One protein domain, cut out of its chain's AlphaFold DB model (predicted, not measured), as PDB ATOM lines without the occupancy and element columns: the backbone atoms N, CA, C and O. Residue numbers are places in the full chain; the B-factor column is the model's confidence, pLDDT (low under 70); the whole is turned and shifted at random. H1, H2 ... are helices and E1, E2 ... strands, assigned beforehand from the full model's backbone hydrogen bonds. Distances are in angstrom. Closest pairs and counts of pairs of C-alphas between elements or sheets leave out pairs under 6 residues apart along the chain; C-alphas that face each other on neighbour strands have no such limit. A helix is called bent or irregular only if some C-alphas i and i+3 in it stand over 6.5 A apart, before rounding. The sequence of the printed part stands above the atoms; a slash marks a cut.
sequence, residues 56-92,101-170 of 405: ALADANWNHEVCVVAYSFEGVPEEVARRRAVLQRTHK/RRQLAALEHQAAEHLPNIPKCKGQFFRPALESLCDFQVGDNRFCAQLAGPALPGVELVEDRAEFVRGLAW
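Overview. This is residues 56 to 92 and 101 to 170 of the 405 residues of an uncharacterized protein of Sphingopyxis sp. (strain 113P3) (UniProt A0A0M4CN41). A small body of the short helices H1, H4 and H5 has the two-stranded sheet E1 and E2 at one end, with H6 packed on E1 beyond it; at the other end a long arm leaves the body, in which H2 runs out and the longer H3 runs back beside it to reach H1. The printed part has 107 residues, with six named helices and two named strands in the order H1, H2, H3, E1, H4, H5, E2, H6; the class is mostly helix, and the two strands are parallel. The whole is loose, with a radius of gyration of the C-alphas of 16.9 A, and spans 61 by 23 by 21 A, a rod.

Arrangement. Begin at H1, residues 64 to 72, the hub, which touches three other helices. H3, residues 101 to 120, touches H1 with residues 111 to 118 alone, closest at the C-alphas of Ala 70 and His 114, 4.8 A, at a steep tilt of 48 degrees, opposite ways. H2, residues 76 to 88, touches H3, closest at the C-alphas of Val 80 and Leu 104, 6.1 A, at a shallow tilt of 22 degrees, opposite ways. Look next at E1, residues 123 to 126, and E2, residues 155 to 158: they are parallel neighbours at 34 degrees, with N 125 and O 156 at 2.8 A and N 156 and O 123 at 2.9 A, within hydrogen-bond range. H4, residues 127 to 134, touches H1, closest at the C-alphas of His 64 and Leu 130, 6.2 A, at a steep tilt of 45 degrees, the same way. H5, residues 142 to 145, touches H1, the closest C-alphas being Val 68 and Phe 143 at 6.0 A; it only just touches H4, with 3 pairs of C-alphas within 8 A, the closest Cys 134 and Cys 144 at 5.6 A. E1, H4, H5 and E2 make a strand-helix-strand unit, two parallel strands with helices between, and its crossover is right-handed. H6, residues 161 to 170, touches no helix; its closest C-alpha to E1 is that of Phe 164, 6.4 A from Phe 126. In H1, H2, H4 and H6 every O i to N i+4 pair is within hydrogen-bond range, in H3 11 of 16, and H5 is too short for such a pair.

Along the chain. Find C-alpha 64 at (162.948, 208.859, 121.027); from there H1 runs 12.5 A. H2 follows with 18.0 A. Find C-alpha 101 at (186.427, 189.776, 112.782), where H3 begins its 30.5 A; it has a kink of 30 degrees near residue 113 and is only just irregular, with C-alphas 113 and 116 6.8 A apart. E1 spans 10.3 A, H4 10.2 A, H5 4.9 A and E2 9.8 A. H6 runs 14.1 A to C-alpha 170 at (157.966, 220.967, 133.114).

Size, cuts and confidence. The two C-alphas farthest apart are those of His 91 and Ala 162, 61.2 A. Residues 93 to 100 are not printed, and C-alphas 92 and 101 stand 13.6 A apart across the cut. Of the links that are printed whole, none is long. Mean pLDDT of the printed part is 83.2; look for values under 70 at residues 56 to 62, 91 and 138 to 139.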
ATOM      1  N   ALA A  56     154.999 211.314 136.135       52.09
ATOM      2  CA  ALA A  56     155.643 212.612 136.245       52.09
ATOM      3  C   ALA A  56     155.520 213.313 134.890       52.09
ATOM      4  O   ALA A  56     156.176 212.918 133.929       52.09
ATOM      5  N   LEU A  57     154.701 214.369 134.811       49.16
ATOM      6  CA  LEU A  57     154.729 215.262 133.648       49.16
ATOM      7  C   LEU A  57     156.173 215.763 133.441       49.16
ATOM      8  O   LEU A  57     156.694 215.733 132.331       49.16
ATOM      9  N   ALA A  58     156.880 216.110 134.521       51.91
ATOM     10  CA  ALA A  58     158.321 216.359 134.508       51.91
ATOM     11  C   ALA A  58     159.147 215.067 134.369       51.91
ATOM     12  O   ALA A  58     159.868 214.698 135.284       51.91
ATOM     13  N   ASP A  59     159.030 214.378 133.236       57.44
ATOM     14  CA  ASP A  59     160.011 213.389 132.774       57.44
ATOM     15  C   ASP A  59     159.903 213.123 131.253       57.44
ATOM     16  O   ASP A  59     160.430 212.147 130.727       57.44
ATOM     17  N   ALA A  60     159.263 214.008 130.482       57.94
ATOM     18  CA  ALA A  60     159.165 213.863 129.027       57.94
ATOM     19  C   ALA A  60     160.518 213.915 128.288       57.94
ATOM     20  O   ALA A  60     161.301 214.863 128.404       57.94
ATOM     21  N   ASN A  61     160.780 212.915 127.450       64.88
ATOM     22  CA  ASN A  61     162.028 212.767 126.716       64.88
ATOM     23  C   ASN A  61     161.794 212.901 125.204       64.88
ATOM     24  O   ASN A  61     161.119 212.088 124.583       64.88
ATOM     25  N   TRP A  62     162.388 213.927 124.584       62.38
ATOM     26  CA  TRP A  62     162.298 214.120 123.130       62.38
ATOM     27  C   TRP A  62     163.203 213.163 122.337       62.38
ATOM     28  O   TRP A  62     163.010 212.980 121.135       62.38
ATOM     29  N   ASN A  63     164.172 212.516 122.992       71.94
ATOM     30  CA  ASN A  63     165.193 211.691 122.347       71.94
ATOM     31  C   ASN A  63     164.704 210.260 122.069       71.94
ATOM     32  O   ASN A  63     165.390 209.287 122.389       71.94
ATOM     33  N   HIS A  64     163.525 210.134 121.457       80.06
ATOM     34  CA  HIS A  64     162.948 208.859 121.027       80.06
ATOM     35  C   HIS A  64     163.955 208.061 120.186       80.06
ATOM     36  O   HIS A  64     164.210 206.896 120.474       80.06
ATOM     37  N   GLU A  65     164.600 208.718 119.215       84.06
ATOM     38  CA  GLU A  65     165.595 208.109 118.326       84.06
ATOM     39  C   GLU A  65     166.793 207.543 119.093       84.06
ATOM     40  O   GLU A  65     167.191 206.409 118.853       84.06
ATOM     41  N   VAL A  66     167.332 208.280 120.069       85.75
ATOM     42  CA  VAL A  66     168.477 207.814 120.870       85.75
ATOM     43  C   VAL A  66     168.124 206.532 121.617       85.75
ATOM     44  O   VAL A  66     168.958 205.635 121.708       85.75
ATOM     45  N   CYS A  67     166.898 206.427 122.130       88.25
ATOM     46  CA  CYS A  67     166.442 205.235 122.834       88.25
ATOM     47  C   CYS A  67     166.164 204.076 121.890       88.25
ATOM     48  O   CYS A  67     166.632 202.967 122.137       88.25
ATOM     49  N   VAL A  68     165.502 204.336 120.766       89.25
ATOM     50  CA  VAL A  68     165.313 203.341 119.713       89.25
ATOM     51  C   VAL A  68     166.671 202.787 119.251       89.25
ATOM     52  O   VAL A  68     166.870 201.576 119.274       89.25
ATOM     53  N   VAL A  69     167.651 203.639 118.948       88.75
ATOM     54  CA  VAL A  69     169.006 203.211 118.563       88.75
ATOM     55  C   VAL A  69     169.710 202.475 119.705       88.75
ATOM     56  O   VAL A  69     170.289 201.420 119.484       88.75
ATOM     57  N   ALA A  70     169.653 202.966 120.944       89.12
ATOM     58  CA  ALA A  70     170.326 202.310 122.066       89.12
ATOM     59  C   ALA A  70     169.845 200.866 122.279       89.12
ATOM     60  O   ALA A  70     170.662 199.960 122.449       89.12
ATOM     61  N   TYR A  71     168.531 200.640 122.208       91.44
ATOM     62  CA  TYR A  71     167.957 199.310 122.390       91.44
ATOM     63  C   TYR A  71     168.136 198.382 121.181       91.44
ATOM     64  O   TYR A  71     168.094 197.169 121.372       91.44
ATOM     65  N   SER A  72     168.441 198.884 119.973       90.81
ATOM     66  CA  SER A  72     168.835 197.997 118.862       90.81
ATOM     67  C   SER A  72     170.202 197.330 119.083       90.81
ATOM     68  O   SER A  72     170.514 196.341 118.426       90.81
ATOM     69  N   PHE A  73     171.012 197.830 120.028       90.94
ATOM     70  CA  PHE A  73     172.293 197.223 120.411       90.94
ATOM     71  C   PHE A  73     172.214 196.331 121.662       90.94
ATOM     72  O   PHE A  73     173.222 195.731 122.028       90.94
ATOM     73  N   GLU A  74     171.050 196.190 122.311       90.38
ATOM     74  CA  GLU A  74     170.912 195.485 123.599       90.38
ATOM     75  C   GLU A  74     171.430 194.032 123.557       90.38
ATOM     76  O   GLU A  74     172.170 193.614 124.445       90.38
ATOM     77  N   GLY A  75     171.116 193.285 122.493       87.94
ATOM     78  CA  GLY A  75     171.569 191.896 122.303       87.94
ATOM     79  C   GLY A  75     172.944 191.742 121.638       87.94
ATOM     80  O   GLY A  75     173.435 190.624 121.467       87.94
ATOM     81  N   VAL A  76     173.587 192.843 121.236       90.06
ATOM     82  CA  VAL A  76     174.842 192.803 120.470       90.06
ATOM     83  C   VAL A  76     176.020 192.218 121.258       90.06
ATOM     84  O   VAL A  76     176.753 191.423 120.665       90.06
ATOM     85  N   PRO A  77     176.229 192.513 122.559       92.25
ATOM     86  CA  PRO A  77     177.326 191.912 123.322       92.25
ATOM     87  C   PRO A  77     177.282 190.378 123.340       92.25
ATOM     88  O   PRO A  77     178.300 189.722 123.109       92.25
ATOM     89  N   GLU A  78     176.096 189.802 123.551       91.75
ATOM     90  CA  GLU A  78     175.897 188.350 123.529       91.75
ATOM     91  C   GLU A  78     176.124 187.776 122.126       91.75
ATOM     92  O   GLU A  78     176.777 186.738 121.973       91.75
ATOM     93  N   GLU A  79     175.657 188.473 121.086       90.56
ATOM     94  CA  GLU A  79     175.837 188.031 119.704       90.56
ATOM     95  C   GLU A  79     177.307 188.075 119.260       90.56
ATOM     96  O   GLU A  79     177.816 187.136 118.635       90.56
ATOM     97  N   VAL A  80     178.030 189.137 119.620       91.62
ATOM     98  CA  VAL A  80     179.471 189.258 119.371       91.62
ATOM     99  C   VAL A  80     180.222 188.147 120.099       91.62
ATOM    100  O   VAL A  80     181.072 187.493 119.487       91.62
ATOM    101  N   ALA A  81     179.890 187.873 121.365       92.06
ATOM    102  CA  ALA A  81     180.491 186.782 122.128       92.06
ATOM    103  C   ALA A  81     180.244 185.413 121.465       92.06
ATOM    104  O   ALA A  81     181.185 184.638 121.266       92.06
ATOM    105  N   ARG A  82     179.003 185.144 121.035       92.19
ATOM    106  CA  ARG A  82     178.616 183.910 120.335       92.19
ATOM    107  C   ARG A  82     179.379 183.733 119.021       92.19
ATOM    108  O   ARG A  82     179.975 182.678 118.791       92.19
ATOM    109  N   ARG A  83     179.418 184.761 118.167       90.81
ATOM    110  CA  ARG A  83     180.121 184.715 116.870       90.81
ATOM    111  C   ARG A  83     181.638 184.605 117.035       90.81
ATOM    112  O   ARG A  83     182.276 183.867 116.283       90.81
ATOM    113  N   ARG A  84     182.224 185.260 118.046       89.75
ATOM    114  CA  ARG A  84     183.647 185.099 118.393       89.75
ATOM    115  C   ARG A  84     183.978 183.667 118.796       89.75
ATOM    116  O   ARG A  84     184.974 183.131 118.312       89.75
ATOM    117  N   ALA A  85     183.144 183.033 119.618       88.62
ATOM    118  CA  ALA A  85     183.347 181.646 120.033       88.62
ATOM    119  C   ALA A  85     183.325 180.670 118.842       88.62
ATOM    120  O   ALA A  85     184.110 179.724 118.808       88.62
ATOM    121  N   VAL A  86     182.469 180.910 117.840       87.12
ATOM    122  CA  VAL A  86     182.448 180.121 116.593       87.12
ATOM    123  C   VAL A  86     183.736 180.324 115.794       87.12
ATOM    124  O   VAL A  86     184.368 179.345 115.403       87.12
ATOM    125  N   LEU A  87     184.172 181.574 115.609       85.56
ATOM    126  CA  LEU A  87     185.398 181.893 114.867       85.56
ATOM    127  C   LEU A  87     186.657 181.291 115.508       85.56
ATOM    128  O   LEU A  87     187.548 180.839 114.790       85.56
ATOM    129  N   GLN A  88     186.719 181.243 116.843       82.06
ATOM    130  CA  GLN A  88     187.835 180.658 117.597       82.06
ATOM    131  C   GLN A  88     187.970 179.136 117.432       82.06
ATOM    132  O   GLN A  88     189.068 178.612 117.597       82.06
ATOM    133  N   ARG A  89     186.893 178.417 117.087       79.69
ATOM    134  CA  ARG A  89     186.918 176.953 116.894       79.69
ATOM    135  C   ARG A  89     187.476 176.522 115.530       79.69
ATOM    136  O   ARG A  89     187.615 175.329 115.275       79.69
ATOM    137  N   THR A  90     187.806 177.469 114.654       71.06
ATOM    138  CA  THR A  90     188.333 177.206 113.309       71.06
ATOM    139  C   THR A  90     189.854 177.375 113.266       71.06
ATOM    140  O   THR A  90     190.372 178.437 113.591       71.06
ATOM    141  N   HIS A  91     190.583 176.339 112.833       61.91
ATOM    142  CA  HIS A  91     192.055 176.272 112.928       61.91
ATOM    143  C   HIS A  91     192.842 176.986 111.809       61.91
ATOM    144  O   HIS A  91     194.065 177.078 111.902       61.91
ATOM    145  N   LYS A  92     192.192 177.481 110.746       73.69
ATOM    146  CA  LYS A  92     192.852 178.223 109.653       73.69
ATOM    147  C   LYS A  92     192.079 179.492 109.334       73.69
ATOM    148  O   LYS A  92     190.928 179.385 108.926       73.69
ATOM    149  N   ARG A 101     185.841 189.187 111.561       88.19
ATOM    150  CA  ARG A 101     186.427 189.776 112.782       88.19
ATOM    151  C   ARG A 101     186.392 191.305 112.759       88.19
ATOM    152  O   ARG A 101     186.079 191.897 113.792       88.19
ATOM    153  N   ARG A 102     186.672 191.937 111.611       90.38
ATOM    154  CA  ARG A 102     186.559 193.398 111.447       90.38
ATOM    155  C   ARG A 102     185.124 193.876 111.653       90.38
ATOM    156  O   ARG A 102     184.909 194.821 112.404       90.38
ATOM    157  N   GLN A 103     184.151 193.178 111.069       91.81
ATOM    158  CA  GLN A 103     182.728 193.487 111.240       91.81
ATOM    159  C   GLN A 103     182.276 193.350 112.699       91.81
ATOM    160  O   GLN A 103     181.576 194.221 113.205       91.81
ATOM    161  N   LEU A 104     182.717 192.303 113.407       93.00
ATOM    162  CA  LEU A 104     182.413 192.132 114.834       93.00
ATOM    163  C   LEU A 104     183.037 193.224 115.706       93.00
ATOM    164  O   LEU A 104     182.392 193.676 116.644       93.00
ATOM    165  N   ALA A 105     184.269 193.647 115.411       91.12
ATOM    166  CA  ALA A 105     184.918 194.734 116.140       91.12
ATOM    167  C   ALA A 105     184.213 196.081 115.910       91.12
ATOM    168  O   ALA A 105     184.012 196.833 116.858       91.12
ATOM    169  N   ALA A 106     183.787 196.366 114.674       91.62
ATOM    170  CA  ALA A 106     182.998 197.558 114.363       91.62
ATOM    171  C   ALA A 106     181.638 197.545 115.080       91.62
ATOM    172  O   ALA A 106     181.241 198.545 115.673       91.62
ATOM    173  N   LEU A 107     180.959 196.395 115.086       91.06
ATOM    174  CA  LEU A 107     179.681 196.219 115.770       91.06
ATOM    175  C   LEU A 107     179.814 196.363 117.301       91.06
ATOM    176  O   LEU A 107     178.966 196.978 117.939       91.06
ATOM    177  N   GLU A 108     180.889 195.836 117.893       92.69
ATOM    178  CA  GLU A 108     181.191 195.997 119.324       92.69
ATOM    179  C   GLU A 108     181.496 197.457 119.683       92.69
ATOM    180  O   GLU A 108     181.050 197.938 120.723       92.69
ATOM    181  N   HIS A 109     182.205 198.178 118.809       92.81
ATOM    182  CA  HIS A 109     182.462 199.604 118.987       92.81
ATOM    183  C   HIS A 109     181.160 200.416 118.987       92.81
ATOM    184  O   HIS A 109     180.916 201.163 119.930       92.81
ATOM    185  N   GLN A 110     180.280 200.189 118.007       91.00
ATOM    186  CA  GLN A 110     178.961 200.831 117.953       91.00
ATOM    187  C   GLN A 110     178.111 200.500 119.190       91.00
ATOM    188  O   GLN A 110     177.506 201.383 119.796       91.00
ATOM    189  N   ALA A 111     178.102 199.238 119.632       90.69
ATOM    190  CA  ALA A 111     177.392 198.855 120.849       90.69
ATOM    191  C   ALA A 111     177.928 199.594 122.086       90.69
ATOM    192  O   ALA A 111     177.142 200.074 122.902       90.69
ATOM    193  N   ALA A 112     179.250 199.735 122.217       89.69
ATOM    194  CA  ALA A 112     179.868 200.455 123.329       89.69
ATOM    195  C   ALA A 112     179.497 201.952 123.360       89.69
ATOM    196  O   ALA A 112     179.396 202.526 124.443       89.69
ATOM    197  N   GLU A 113     179.254 202.573 122.203       90.00
ATOM    198  CA  GLU A 113     178.803 203.969 122.103       90.00
ATOM    199  C   GLU A 113     177.333 204.146 122.519       90.00
ATOM    200  O   GLU A 113     176.975 205.141 123.158       90.00
ATOM    201  N   HIS A 114     176.471 203.182 122.186       87.00
ATOM    202  CA  HIS A 114     175.022 203.337 122.322       87.00
ATOM    203  C   HIS A 114     174.426 202.722 123.596       87.00
ATOM    204  O   HIS A 114     173.522 203.322 124.189       87.00
ATOM    205  N   LEU A 115     174.941 201.583 124.073       87.81
ATOM    206  CA  LEU A 115     174.442 200.896 125.275       87.81
ATOM    207  C   LEU A 115     174.406 201.770 126.546       87.81
ATOM    208  O   LEU A 115     173.430 201.668 127.295       87.81
ATOM    209  N   PRO A 116     175.370 202.684 126.802       87.06
ATOM    210  CA  PRO A 116     175.317 203.577 127.966       87.06
ATOM    211  C   PRO A 116     174.108 204.526 128.001       87.06
ATOM    212  O   PRO A 116     173.877 205.187 129.018       87.06
ATOM    213  N   ASN A 117     173.338 204.634 126.912       82.75
ATOM    214  CA  ASN A 117     172.129 205.454 126.867       82.75
ATOM    215  C   ASN A 117     170.871 204.715 127.341       82.75
ATOM    216  O   ASN A 117     169.935 205.387 127.766       82.75
ATOM    217  N   ILE A 118     170.856 203.375 127.370       83.69
ATOM    218  CA  ILE A 118     169.696 202.583 127.824       83.69
ATOM    219  C   ILE A 118     169.201 203.016 129.220       83.69
ATOM    220  O   ILE A 118     168.004 203.267 129.365       83.69
ATOM    221  N   PRO A 119     170.061 203.211 130.245       80.88
ATOM    222  CA  PRO A 119     169.600 203.653 131.565       80.88
ATOM    223  C   PRO A 119     168.950 205.046 131.583       80.88
ATOM    224  O   PRO A 119     168.239 205.361 132.538       80.88
ATOM    225  N   LYS A 120     169.199 205.871 130.553       79.75
ATOM    226  CA  LYS A 120     168.638 207.222 130.376       79.75
ATOM    227  C   LYS A 120     167.290 207.206 129.642       79.75
ATOM    228  O   LYS A 120     166.637 208.241 129.553       79.75
ATOM    229  N   CYS A 121     166.876 206.057 129.113       81.31
ATOM    230  CA  CYS A 121     165.615 205.876 128.399       81.31
ATOM    231  C   CYS A 121     164.473 205.594 129.369       81.31
ATOM    232  O   CYS A 121     163.920 204.497 129.401       81.31
ATOM    233  N   LYS A 122     164.183 206.597 130.194       82.12
ATOM    234  CA  LYS A 122     163.100 206.627 131.175       82.12
ATOM    235  C   LYS A 122     162.313 207.922 131.002       82.12
ATOM    236  O   LYS A 122     162.832 208.873 130.413       82.12
ATOM    237  N   GLY A 123     161.094 207.924 131.521       79.44
ATOM    238  CA  GLY A 123     160.166 209.039 131.479       79.44
ATOM    239  C   GLY A 123     159.086 208.898 130.411       79.44
ATOM    240  O   GLY A 123     158.822 207.796 129.923       79.44
ATOM    241  N   GLN A 124     158.453 210.019 130.071       83.44
ATOM    242  CA  GLN A 124     157.362 210.065 129.100       83.44
ATOM    243  C   GLN A 124     157.905 210.125 127.668       83.44
ATOM    244  O   GLN A 124     158.823 210.889 127.375       83.44
ATOM    245  N   PHE A 125     157.314 209.354 126.762       84.12
ATOM    246  CA  PHE A 125     157.602 209.358 125.328       84.12
ATOM    247  C   PHE A 125     156.297 209.517 124.554       84.12
ATOM    248  O   PHE A 125     155.280 208.920 124.897       84.12
ATOM    249  N   PHE A 126     156.322 210.304 123.487       87.81
ATOM    250  CA  PHE A 126     155.165 210.521 122.635       87.81
ATOM    251  C   PHE A 126     154.957 209.320 121.715       87.81
ATOM    252  O   PHE A 126     155.726 209.110 120.771       87.81
ATOM    253  N   ARG A 127     153.907 208.533 121.984       89.81
ATOM    254  CA  ARG A 127     153.612 207.281 121.271       89.81
ATOM    255  C   ARG A 127     153.602 207.463 119.746       89.81
ATOM    256  O   ARG A 127     154.340 206.723 119.104       89.81
ATOM    257  N   PRO A 128     152.916 208.463 119.155       88.12
ATOM    258  CA  PRO A 128     152.897 208.613 117.698       88.12
ATOM    259  C   PRO A 128     154.278 208.871 117.070       88.12
ATOM    260  O   PRO A 128     154.556 208.414 115.963       88.12
ATOM    261  N   ALA A 129     155.176 209.582 117.766       85.75
ATOM    262  CA  ALA A 129     156.549 209.762 117.282       85.75
ATOM    263  C   ALA A 129     157.370 208.474 117.408       85.75
ATOM    264  O   ALA A 129     158.181 208.174 116.533       85.75
ATOM    265  N   LEU A 130     157.158 207.710 118.483       88.00
ATOM    266  CA  LEU A 130     157.814 206.422 118.673       88.00
ATOM    267  C   LEU A 130     157.364 205.390 117.629       88.00
ATOM    268  O   LEU A 130     158.219 204.719 117.066       88.00
ATOM    269  N   GLU A 131     156.064 205.304 117.336       90.19
ATOM    270  CA  GLU A 131     155.505 204.460 116.265       90.19
ATOM    271  C   GLU A 131     156.183 204.764 114.933       90.19
ATOM    272  O   GLU A 131     156.787 203.878 114.331       90.19
ATOM    273  N   SER A 132     156.219 206.046 114.554       87.19
ATOM    274  CA  SER A 132     156.877 206.467 113.321       87.19
ATOM    275  C   SER A 132     158.354 206.080 113.268       87.19
ATOM    276  O   SER A 132     158.839 205.787 112.185       87.19
ATOM    277  N   LEU A 133     159.092 206.107 114.381       87.06
ATOM    278  CA  LEU A 133     160.506 205.710 114.403       87.06
ATOM    279  C   LEU A 133     160.684 204.190 114.351       87.06
ATOM    280  O   LEU A 133     161.618 203.697 113.719       87.06
ATOM    281  N   CYS A 134     159.801 203.453 115.018       89.75
ATOM    282  CA  CYS A 134     159.849 202.000 115.090       89.75
ATOM    283  C   CYS A 134     159.428 201.327 113.779       89.75
ATOM    284  O   CYS A 134     159.950 200.259 113.471       89.75
ATOM    285  N   ASP A 135     158.593 201.976 112.965       86.50
ATOM    286  CA  ASP A 135     158.234 201.498 111.623       86.50
ATOM    287  C   ASP A 135     159.442 201.404 110.672       86.50
ATOM    288  O   ASP A 135     159.446 200.599 109.739       86.50
ATOM    289  N   PHE A 136     160.492 202.200 110.910       79.62
ATOM    290  CA  PHE A 136     161.720 202.197 110.106       79.62
ATOM    291  C   PHE A 136     162.861 201.371 110.719       79.62
ATOM    292  O   PHE A 136     163.949 201.300 110.141       79.62
ATOM    293  N   GLN A 137     162.649 200.749 111.883       78.06
ATOM    294  CA  GLN A 137     163.665 199.933 112.548       78.06
ATOM    295  C   GLN A 137     163.750 198.525 111.957       78.06
ATOM    296  O   GLN A 137     162.753 197.900 111.606       78.06
ATOM    297  N   VAL A 138     164.976 198.002 111.890       61.75
ATOM    298  CA  VAL A 138     165.256 196.643 111.418       61.75
ATOM    299  C   VAL A 138     165.686 195.790 112.610       61.75
ATOM    300  O   VAL A 138     166.801 195.935 113.102       61.75
ATOM    301  N   GLY A 139     164.823 194.864 113.035       65.31
ATOM    302  CA  GLY A 139     165.130 193.848 114.051       65.31
ATOM    303  C   GLY A 139     164.341 193.974 115.358       65.31
ATOM    304  O   GLY A 139     163.544 194.893 115.543       65.31
ATOM    305  N   ASP A 140     164.565 193.018 116.265       70.56
ATOM    306  CA  ASP A 140     163.906 192.970 117.572       70.56
ATOM    307  C   ASP A 140     164.477 194.046 118.500       70.56
ATOM    308  O   ASP A 140     165.614 193.966 118.967       70.56
ATOM    309  N   ASN A 141     163.661 195.057 118.786       84.38
ATOM    310  CA  ASN A 141     164.008 196.169 119.654       84.38
ATOM    311  C   ASN A 141     163.011 196.237 120.810       84.38
ATOM    312  O   ASN A 141     161.833 196.544 120.614       84.38
ATOM    313  N   ARG A 142     163.485 195.987 122.033       88.94
ATOM    314  CA  ARG A 142     162.624 195.951 123.222       88.94
ATOM    315  C   ARG A 142     161.924 197.291 123.493       88.94
ATOM    316  O   ARG A 142     160.805 197.301 123.999       88.94
ATOM    317  N   PHE A 143     162.541 198.404 123.101       88.94
ATOM    318  CA  PHE A 143     161.958 199.742 123.206       88.94
ATOM    319  C   PHE A 143     160.895 200.030 122.139       88.94
ATOM    320  O   PHE A 143     160.046 200.885 122.354       88.94
ATOM    321  N   CYS A 144     160.891 199.317 121.013       91.31
ATOM    322  CA  CYS A 144     159.781 199.357 120.056       91.31
ATOM    323  C   CYS A 144     158.689 198.339 120.408       91.31
ATOM    324  O   CYS A 144     157.506 198.612 120.231       91.31
ATOM    325  N   ALA A 145     159.062 197.194 120.986       89.56
ATOM    326  CA  ALA A 145     158.127 196.139 121.377       89.56
ATOM    327  C   ALA A 145     157.070 196.603 122.401       89.56
ATOM    328  O   ALA A 145     155.956 196.081 122.413       89.56
ATOM    329  N   GLN A 146     157.376 197.614 123.223       88.69
ATOM    330  CA  GLN A 146     156.412 198.214 124.160       88.69
ATOM    331  C   GLN A 146     155.231 198.934 123.480       88.69
ATOM    332  O   GLN A 146     154.247 199.223 124.151       88.69
ATOM    333  N   LEU A 147     155.285 199.212 122.169       89.38
ATOM    334  CA  LEU A 147     154.141 199.774 121.436       89.38
ATOM    335  C   LEU A 147     152.942 198.811 121.417       89.38
ATOM    336  O   LEU A 147     151.802 199.252 121.532       89.38
ATOM    337  N   ALA A 148     153.205 197.503 121.340       86.75
ATOM    338  CA  ALA A 148     152.191 196.443 121.323       86.75
ATOM    339  C   ALA A 148     152.212 195.558 122.586       86.75
ATOM    340  O   ALA A 148     151.508 194.550 122.655       86.75
ATOM    341  N   GLY A 149     153.040 195.903 123.574       85.06
ATOM    342  CA  GLY A 149     153.349 195.066 124.730       85.06
ATOM    343  C   GLY A 149     153.369 195.839 126.050       85.06
ATOM    344  O   GLY A 149     152.928 196.986 126.115       85.06
ATOM    345  N   PRO A 150     153.863 195.218 127.136       81.88
ATOM    346  CA  PRO A 150     154.025 195.912 128.405       81.88
ATOM    347  C   PRO A 150     155.071 197.029 128.283       81.88
ATOM    348  O   PRO A 150     156.126 196.840 127.673       81.88
ATOM    349  N   ALA A 151     154.784 198.174 128.905       80.44
ATOM    350  CA  ALA A 151     155.722 199.286 128.995       80.44
ATOM    351  C   ALA A 151     157.001 198.871 129.737       80.44
ATOM    352  O   ALA A 151     156.963 198.100 130.704       80.44
ATOM    353  N   LEU A 152     158.142 199.395 129.287       85.25
ATOM    354  CA  LEU A 152     159.408 199.183 129.979       85.25
ATOM    355  C   LEU A 152     159.394 199.846 131.368       85.25
ATOM    356  O   LEU A 152     158.752 200.881 131.557       85.25
ATOM    357  N   PRO A 153     160.120 199.298 132.362       80.62
ATOM    358  CA  PRO A 153     160.179 199.897 133.690       80.62
ATOM    359  C   PRO A 153     160.652 201.356 133.652       80.62
ATOM    360  O   PRO A 153     161.774 201.647 133.233       80.62
ATOM    361  N   GLY A 154     159.804 202.263 134.141       76.75
ATOM    362  CA  GLY A 154     160.079 203.699 134.151       76.75
ATOM    363  C   GLY A 154     159.897 204.389 132.799       76.75
ATOM    364  O   GLY A 154     160.361 205.513 132.664       76.75
ATOM    365  N   VAL A 155     159.267 203.742 131.815       82.75
ATOM    366  CA  VAL A 155     158.843 204.352 130.548       82.75
ATOM    367  C   VAL A 155     157.327 204.496 130.548       82.75
ATOM    368  O   VAL A 155     156.604 203.548 130.851       82.75
ATOM    369  N   GLU A 156     156.855 205.675 130.172       85.88
ATOM    370  CA  GLU A 156     155.443 205.969 129.968       85.88
ATOM    371  C   GLU A 156     155.226 206.418 128.520       85.88
ATOM    372  O   GLU A 156     155.971 207.247 128.002       85.88
ATOM    373  N   LEU A 157     154.218 205.859 127.852       87.00
ATOM    374  CA  LEU A 157     153.849 206.250 126.495       87.00
ATOM    375  C   LEU A 157     152.626 207.163 126.550       87.00
ATOM    376  O   LEU A 157     151.558 206.735 126.981       87.00
ATOM    377  N   VAL A 158     152.784 208.399 126.085       87.00
ATOM    378  CA  VAL A 158     151.742 209.428 126.081       87.00
ATOM    379  C   VAL A 158     151.196 209.592 124.665       87.00
ATOM    380  O   VAL A 158     151.957 209.742 123.705       87.00
ATOM    381  N   GLU A 159     149.872 209.568 124.531       89.62
ATOM    382  CA  GLU A 159     149.174 209.753 123.251       89.62
ATOM    383  C   GLU A 159     148.801 211.213 122.993       89.62
ATOM    384  O   GLU A 159     148.802 211.656 121.843       89.62
ATOM    385  N   ASP A 160     148.514 211.982 124.048       86.12
ATOM    386  CA  ASP A 160     148.191 213.398 123.923       86.12
ATOM    387  C   ASP A 160     149.462 214.236 123.733       86.12
ATOM    388  O   ASP A 160     150.349 214.320 124.586       86.12
ATOM    389  N   ARG A 161     149.530 214.925 122.592       81.94
ATOM    390  CA  ARG A 161     150.622 215.845 122.278       81.94
ATOM    391  C   ARG A 161     150.682 217.004 123.272       81.94
ATOM    392  O   ARG A 161     151.781 217.453 123.588       81.94
ATOM    393  N   ALA A 162     149.541 217.516 123.730       79.56
ATOM    394  CA  ALA A 162     149.511 218.648 124.650       79.56
ATOM    395  C   ALA A 162     150.041 218.245 126.033       79.56
ATOM    396  O   ALA A 162     150.864 218.960 126.601       79.56
ATOM    397  N   GLU A 163     149.629 217.088 126.550       81.31
ATOM    398  CA  GLU A 163     150.220 216.472 127.742       81.31
ATOM    399  C   GLU A 163     151.737 216.282 127.608       81.31
ATOM    400  O   GLU A 163     152.491 216.761 128.455       81.31
ATOM    401  N   PHE A 164     152.205 215.700 126.501       80.62
ATOM    402  CA  PHE A 164     153.635 215.494 126.278       80.62
ATOM    403  C   PHE A 164     154.431 216.810 126.231       80.62
ATOM    404  O   PHE A 164     155.488 216.936 126.851       80.62
ATOM    405  N   VAL A 165     153.918 217.829 125.533       80.00
ATOM    406  CA  VAL A 165     154.557 219.155 125.464       80.00
ATOM    407  C   VAL A 165     154.571 219.840 126.831       80.00
ATOM    408  O   VAL A 165     155.581 220.453 127.186       80.00
ATOM    409  N   ARG A 166     153.505 219.699 127.630       79.38
ATOM    410  CA  ARG A 166     153.491 220.162 129.028       79.38
ATOM    411  C   ARG A 166     154.561 219.471 129.854       79.38
ATOM    412  O   ARG A 166     155.253 220.142 130.616       79.38
ATOM    413  N   GLY A 167     154.753 218.172 129.657       75.88
ATOM    414  CA  GLY A 167     155.815 217.452 130.335       75.88
ATOM    415  C   GLY A 167     157.219 217.947 129.975       75.88
ATOM    416  O   GLY A 167     158.070 218.157 130.842       75.88
ATOM    417  N   LEU A 168     157.456 218.263 128.698       76.75
ATOM    418  CA  LEU A 168     158.724 218.854 128.248       76.75
ATOM    419  C   LEU A 168     158.951 220.247 128.842       76.75
ATOM    420  O   LEU A 168     160.073 220.578 129.236       76.75
ATOM    421  N   ALA A 169     157.898 221.065 128.898       77.75
ATOM    422  CA  ALA A 169     157.938 222.371 129.543       77.75
ATOM    423  C   ALA A 169     158.293 222.222 131.028       77.75
ATOM    424  O   ALA A 169     159.205 222.895 131.515       77.75
ATOM    425  N   TRP A 170     157.670 221.266 131.719       77.94
ATOM    426  CA  TRP A 170     157.966 220.967 133.114       77.94
ATOM    427  C   TRP A 170     159.383 220.437 133.337       77.94
ATOM    428  O   TRP A 170     160.029 220.883 134.275       77.94
TER     429      TRP A 170